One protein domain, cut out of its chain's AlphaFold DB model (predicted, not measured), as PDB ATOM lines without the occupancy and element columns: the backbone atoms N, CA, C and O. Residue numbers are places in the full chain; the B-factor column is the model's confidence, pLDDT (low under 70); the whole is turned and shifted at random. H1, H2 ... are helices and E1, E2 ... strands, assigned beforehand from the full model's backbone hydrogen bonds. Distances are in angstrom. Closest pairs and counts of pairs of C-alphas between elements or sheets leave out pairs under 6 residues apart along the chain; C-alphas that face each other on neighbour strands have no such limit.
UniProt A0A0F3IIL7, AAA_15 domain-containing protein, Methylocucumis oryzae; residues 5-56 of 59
ATOM      1  N   LEU A   5     236.361 206.520 336.914       95.88
ATOM      2  CA  LEU A   5     236.617 207.915 336.580       95.88
ATOM      3  C   LEU A   5     238.101 208.198 336.809       95.88
ATOM      4  O   LEU A   5     238.609 208.007 337.912       95.88
ATOM      5  N   TYR A   6     238.771 208.657 335.756       97.69
ATOM      6  CA  TYR A   6     240.155 209.115 335.801       97.69
ATOM      7  C   TYR A   6     240.201 210.609 335.480       97.69
ATOM      8  O   TYR A   6     239.590 211.057 334.508       97.69
ATOM      9  N   ILE A   7     240.902 211.380 336.311       98.06
ATOM     10  CA  ILE A   7     241.017 212.835 336.205       98.06
ATOM     11  C   ILE A   7     242.499 213.207 336.206       98.06
ATOM     12  O   ILE A   7     243.214 213.003 337.189       98.06
ATOM     13  N   HIS A   8     242.948 213.800 335.101       98.06
ATOM     14  CA  HIS A   8     244.326 214.236 334.921       98.06
ATOM     15  C   HIS A   8     244.438 215.757 335.075       98.06
ATOM     16  O   HIS A   8     243.864 216.500 334.283       98.06
ATOM     17  N   ASN A   9     245.182 216.208 336.091       97.69
ATOM     18  CA  ASN A   9     245.527 217.612 336.350       97.69
ATOM     19  C   ASN A   9     244.343 218.592 336.269       97.69
ATOM     20  O   ASN A   9     244.377 219.580 335.537       97.69
ATOM     21  N   TYR A  10     243.303 218.341 337.069       97.81
ATOM     22  CA  TYR A  10     242.141 219.223 337.175       97.81
ATOM     23  C   TYR A  10     241.985 219.773 338.594       97.81
ATOM     24  O   TYR A  10     241.612 219.051 339.522       97.81
ATOM     25  N   LYS A  11     242.224 221.079 338.765       96.94
ATOM     26  CA  LYS A  11     242.235 221.750 340.078       96.94
ATOM     27  C   LYS A  11     243.143 220.993 341.064       96.94
ATOM     28  O   LYS A  11     244.323 220.832 340.786       96.94
ATOM     29  N   CYS A  12     242.612 220.526 342.195       96.12
ATOM     30  CA  CYS A  12     243.363 219.768 343.198       96.12
ATOM     31  C   CYS A  12     243.442 218.253 342.923       96.12
ATOM     32  O   CYS A  12     244.013 217.527 343.732       96.12
ATOM     33  N   LEU A  13     242.888 217.764 341.807       97.62
ATOM     34  CA  LEU A  13     242.920 216.352 341.424       97.62
ATOM     35  C   LEU A  13     244.073 216.102 340.437       97.62
ATOM     36  O   LEU A  13     243.978 216.427 339.251       97.62
ATOM     37  N   VAL A  14     245.165 215.526 340.943       97.19
ATOM     38  CA  VAL A  14     246.376 215.176 340.180       97.19
ATOM     39  C   VAL A  14     246.432 213.660 340.028       97.19
ATOM     40  O   VAL A  14     246.525 212.959 341.032       97.19
ATOM     41  N   ASN A  15     246.368 213.157 338.790       97.38
ATOM     42  CA  ASN A  15     246.325 211.717 338.480       97.38
ATOM     43  C   ASN A  15     245.312 210.946 339.346       97.38
ATOM     44  O   ASN A  15     245.606 209.871 339.862       97.38
ATOM     45  N   PHE A  16     244.133 211.537 339.546       97.56
ATOM     46  CA  PHE A  16     243.116 210.997 340.435       97.56
ATOM     47  C   PHE A  16     242.338 209.886 339.737       97.56
ATOM     48  O   PHE A  16     241.878 210.051 338.605       97.56
ATOM     49  N   GLU A  17     242.138 208.781 340.443       97.00
ATOM     50  CA  GLU A  17     241.424 207.618 339.945       97.00
ATOM     51  C   GLU A  17     240.440 207.105 340.994       97.00
ATOM     52  O   GLU A  17     240.774 206.990 342.173       97.00
ATOM     53  N   ILE A  18     239.224 206.785 340.552       95.12
ATOM     54  CA  ILE A  18     238.224 206.100 341.368       95.12
ATOM     55  C   ILE A  18     237.540 204.993 340.564       95.12
ATOM     56  O   ILE A  18     237.173 205.182 339.399       95.12
ATOM     57  N   HIS A  19     237.349 203.851 341.220       95.44
ATOM     58  CA  HIS A  19     236.577 202.716 340.730       95.44
ATOM     59  C   HIS A  19     235.240 202.647 341.471       95.44
ATOM     60  O   HIS A  19     235.194 202.708 342.699       95.44
ATOM     61  N   PHE A  20     234.147 202.532 340.721       93.06
ATOM     62  CA  PHE A  20     232.781 202.444 341.239       93.06
ATOM     63  C   PHE A  20     232.324 200.981 341.239       93.06
ATOM     64  O   PHE A  20     231.412 200.585 340.508       93.06
ATOM     65  N   ASP A  21     233.017 200.165 342.031       89.50
ATOM     66  CA  ASP A  21     232.749 198.724 342.131       89.50
ATOM     67  C   ASP A  21     231.597 198.402 343.097       89.50
ATOM     68  O   ASP A  21     231.058 197.299 343.073       89.50
ATOM     69  N   GLN A  22     231.208 199.374 343.927       88.69
ATOM     70  CA  GLN A  22     230.118 199.283 344.897       88.69
ATOM     71  C   GLN A  22     228.934 200.159 344.468       88.69
ATOM     72  O   GLN A  22     229.119 201.183 343.807       88.69
ATOM     73  N   ASP A  23     227.726 199.796 344.906       88.31
ATOM     74  CA  ASP A  23     226.497 200.544 344.597       88.31
ATOM     75  C   ASP A  23     226.471 201.942 345.233       88.31
ATOM     76  O   ASP A  23     225.824 202.858 344.722       88.31
ATOM     77  N   VAL A  24     227.192 202.119 346.344       89.44
ATOM     78  CA  VAL A  24     227.293 203.384 347.077       89.44
ATOM     79  C   VAL A  24     228.760 203.742 347.278       89.44
ATOM     80  O   VAL A  24     229.557 202.929 347.732       89.44
ATOM     81  N   SER A  25     229.117 204.989 346.964       90.81
ATOM     82  CA  SER A  25     230.449 205.550 347.208       90.81
ATOM     83  C   SER A  25     230.354 206.720 348.184       90.81
ATOM     84  O   SER A  25     229.559 207.637 347.980       90.81
ATOM     85  N   LEU A  26     231.181 206.704 349.231       92.38
ATOM     86  CA  LEU A  26     231.258 207.766 350.232       92.38
ATOM     87  C   LEU A  26     232.579 208.531 350.092       92.38
ATOM     88  O   LEU A  26     233.656 207.944 350.164       92.38
ATOM     89  N   PHE A  27     232.498 209.853 349.942       93.56
ATOM     90  CA  PHE A  27     233.667 210.727 349.835       93.56
ATOM     91  C   PHE A  27     233.949 211.418 351.173       93.56
ATOM     92  O   PHE A  27     233.200 212.301 351.592       93.56
ATOM     93  N   LEU A  28     235.054 211.047 351.825       94.81
ATOM     94  CA  LEU A  28     235.494 211.608 353.107       94.81
ATOM     95  C   LEU A  28     236.772 212.442 352.953       94.81
ATOM     96  O   LEU A  28     237.536 212.273 352.006       94.81
ATOM     97  N   GLY A  29     236.996 213.369 353.884       94.38
ATOM     98  CA  GLY A  29     238.215 214.179 353.956       94.38
ATOM     99  C   GLY A  29     237.959 215.613 354.412       94.38
ATOM    100  O   GLY A  29     236.813 216.066 354.443       94.38
ATOM    101  N   GLY A  30     239.024 216.355 354.716       97.00
ATOM    102  CA  GLY A  30     238.949 217.763 355.123       97.00
ATOM    103  C   GLY A  30     238.522 218.720 354.001       97.00
ATOM    104  O   GLY A  30     238.429 218.346 352.828       97.00
ATOM    105  N   ASN A  31     238.243 219.976 354.338       96.44
ATOM    106  CA  ASN A  31     237.948 221.003 353.333       96.44
ATOM    107  C   ASN A  31     239.124 221.171 352.360       96.44
ATOM    108  O   ASN A  31     240.281 221.040 352.742       96.44
ATOM    109  N   GLY A  32     238.821 221.410 351.082       94.75
ATOM    110  CA  GLY A  32     239.838 221.522 350.030       94.75
ATOM    111  C   GLY A  32     240.366 220.189 349.478       94.75
ATOM    112  O   GLY A  32     241.025 220.199 348.446       94.75
ATOM    113  N   SER A  33     240.001 219.036 350.056       95.88
ATOM    114  CA  SER A  33     240.467 217.709 349.601       95.88
ATOM    115  C   SER A  33     239.917 217.244 348.239       95.88
ATOM    116  O   SER A  33     240.088 216.087 347.876       95.88
ATOM    117  N   GLY A  34     239.185 218.094 347.512       96.12
ATOM    118  CA  GLY A  34     238.691 217.785 346.165       96.12
ATOM    119  C   GLY A  34     237.349 217.055 346.078       96.12
ATOM    120  O   GLY A  34     236.907 216.764 344.972       96.12
ATOM    121  N   LYS A  35     236.641 216.825 347.194       97.38
ATOM    122  CA  LYS A  35     235.309 216.174 347.186       97.38
ATOM    123  C   LYS A  35     234.329 216.861 346.231       97.38
ATOM    124  O   LYS A  35     233.850 216.238 345.292       97.38
ATOM    125  N   SER A  36     234.087 218.163 346.410       97.81
ATOM    126  CA  SER A  36     233.205 218.936 345.520       97.81
ATOM    127  C   SER A  36     233.719 218.976 344.077       97.81
ATOM    128  O   SER A  36     232.925 219.017 343.144       97.81
ATOM    129  N   THR A  37     235.040 218.914 343.879       98.00
ATOM    130  CA  THR A  37     235.665 218.880 342.551       98.00
ATOM    131  C   THR A  37     235.353 217.587 341.799       98.00
ATOM    132  O   THR A  37     235.109 217.646 340.597       98.00
ATOM    133  N   VAL A  38     235.286 216.437 342.478       97.19
ATOM    134  CA  VAL A  38     234.856 215.176 341.847       97.19
ATOM    135  C   VAL A  38     233.421 215.298 341.320       97.19
ATOM    136  O   VAL A  38     233.162 214.965 340.164       97.19
ATOM    137  N   PHE A  39     232.499 215.840 342.125       96.31
ATOM    138  CA  PHE A  39     231.110 216.064 341.697       96.31
ATOM    139  C   PHE A  39     230.996 217.058 340.537       96.31
ATOM    140  O   PHE A  39     230.191 216.852 339.632       96.31
ATOM    141  N   GLU A  40     231.816 218.109 340.526       97.56
ATOM    142  CA  GLU A  40     231.876 219.062 339.415       97.56
ATOM    143  C   GLU A  40     232.290 218.389 338.100       97.56
ATOM    144  O   GLU A  40     231.658 218.615 337.069       97.56
ATOM    145  N   VAL A  41     233.322 217.539 338.123       97.31
ATOM    146  CA  VAL A  41     233.760 216.799 336.930       97.31
ATOM    147  C   VAL A  41     232.672 215.840 336.453       97.31
ATOM    148  O   VAL A  41     232.347 215.831 335.267       97.31
ATOM    149  N   LEU A  42     232.053 215.088 337.370       95.69
ATOM    150  CA  LEU A  42     230.925 214.212 337.043       95.69
ATOM    151  C   LEU A  42     229.778 214.989 336.387       95.69
ATOM    152  O   LEU A  42     229.242 214.549 335.372       95.69
ATOM    153  N   LYS A  43     229.435 216.163 336.925       95.31
ATOM    154  CA  LYS A  43     228.387 217.025 336.373       95.31
ATOM    155  C   LYS A  43     228.717 217.477 334.950       95.31
ATOM    156  O   LYS A  43     227.865 217.339 334.082       95.31
ATOM    157  N   LYS A  44     229.953 217.914 334.688       95.00
ATOM    158  CA  LYS A  44     230.401 218.302 333.338       95.00
ATOM    159  C   LYS A  44     230.315 217.157 332.332       95.00
ATOM    160  O   LYS A  44     229.878 217.377 331.209       95.00
ATOM    161  N   ILE A  45     230.703 215.944 332.730       94.50
ATOM    162  CA  ILE A  45     230.601 214.758 331.867       94.50
ATOM    163  C   ILE A  45     229.133 214.458 331.553       94.50
ATOM    164  O   ILE A  45     228.785 214.226 330.400       94.50
ATOM    165  N   ILE A  46     228.262 214.487 332.566       92.19
ATOM    166  CA  ILE A  46     226.824 214.263 332.380       92.19
ATOM    167  C   ILE A  46     226.231 215.323 331.450       92.19
ATOM    168  O   ILE A  46     225.506 214.968 330.526       92.19
ATOM    169  N   ASP A  47     226.542 216.598 331.673       93.31
ATOM    170  CA  ASP A  47     226.027 217.695 330.854       93.31
ATOM    171  C   ASP A  47     226.496 217.550 329.401       93.31
ATOM    172  O   ASP A  47     225.662 217.587 328.505       93.31
ATOM    173  N   MET A  48     227.774 217.237 329.164       91.81
ATOM    174  CA  MET A  48     228.306 216.956 327.825       91.81
ATOM    175  C   MET A  48     227.552 215.813 327.124       91.81
ATOM    176  O   MET A  48     227.117 215.963 325.985       91.81
ATOM    177  N   VAL A  49     227.349 214.685 327.809       89.50
ATOM    178  CA  VAL A  49     226.656 213.513 327.240       89.50
ATOM    179  C   VAL A  49     225.165 213.787 326.997       89.50
ATOM    180  O   VAL A  49     224.567 213.256 326.062       89.50
ATOM    181  N   LEU A  50     224.525 214.597 327.843       87.25
ATOM    182  CA  LEU A  50     223.108 214.936 327.696       87.25
ATOM    183  C   LEU A  50     222.869 216.063 326.683       87.25
ATOM    184  O   LEU A  50     221.812 216.083 326.051       87.25
ATOM    185  N   GLU A  51     223.815 216.984 326.498       75.44
ATOM    186  CA  GLU A  51     223.731 218.038 325.484       75.44
ATOM    187  C   GLU A  51     223.767 217.471 324.059       75.44
ATOM    188  O   GLU A  51     223.020 217.954 323.204       75.44
ATOM    189  N   GLU A  52     224.480 216.365 323.820       58.00
ATOM    190  CA  GLU A  52     224.391 215.618 322.554       58.00
ATOM    191  C   GLU A  52     222.949 215.185 322.221       58.00
ATOM    192  O   GLU A  52     222.552 215.169 321.054       58.00
ATOM    193  N   LYS A  53     222.105 214.914 323.228       53.91
ATOM    194  CA  LYS A  53     220.710 214.501 322.997       53.91
ATOM    195  C   LYS A  53     219.773 215.646 322.608       53.91
ATOM    196  O   LYS A  53     218.740 215.379 321.998       53.91
ATOM    197  N   LYS A  54     220.099 216.905 322.920       51.53
ATOM    198  CA  LYS A  54     219.232 218.057 322.592       51.53
ATOM    199  C   LYS A  54     219.383 218.537 321.146       51.53
ATOM    200  O   LYS A  54     218.442 219.111 320.604       51.53
ATOM    201  N   ASN A  55     220.515 218.257 320.502       52.00
ATOM    202  CA  ASN A  55     220.763 218.657 319.112       52.00
ATOM    203  C   ASN A  55     220.219 217.657 318.071       52.00
ATOM    204  O   ASN A  55     220.173 217.977 316.889       52.00
ATOM    205  N   CYS A  56     219.742 216.480 318.492       51.84
ATOM    206  CA  CYS A  56     219.203 215.446 317.596       51.84
ATOM    207  C   CYS A  56     217.739 215.698 317.149       51.84
ATOM    208  O   CYS A  56     217.211 214.981 316.309       51.84
TER     209      CYS A  56
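Overview. This is residues 5 to 56 of the 59 residues of the protein "AAA_15 domain-containing protein" of Methylocucumis oryzae (UniProt A0A0F3IIL7). A two-stranded hairpin, E1 and E2, sits near the first part of one long helix, H1, whose residues 43 to 56 stick out as a free arm; a long loop, residues 20 to 34, joins hairpin to helix. The 52 printed residues hold E1, E2, then H1, with an antiparallel sheet, class mixed. The whole is loose, radius of gyration of the C-alphas 13.1 A, spanning 42 by 27 by 18 A.

Along the chain. Find C-alpha 5 at (236.617, 207.915, 336.580), where E1, residues 5 to 7, begins, 6.6 A long. E2, residues 16 to 19, measures 10.6 A. H1, residues 35 to 56, runs 33.7 A to C-alpha 56 at (219.203, 215.446, 317.596).

Arrangement. E1 and E2 form a hairpin, antiparallel at 179 degrees; look for N 7 and O 16, 2.8 A apart, within hydrogen-bond range. E1 and H1 are near each other, with 5 pairs of C-alphas within 10 A. In H1, 14 of 18 O i to N i+4 pairs are within range.

Size, cuts and confidence. The farthest C-alphas, Gly 30 and Cys 56, are 42.5 A apart. The printed part has no cut. The link E2 to H1 is long. Residues 52 to 56 have pLDDT under 70.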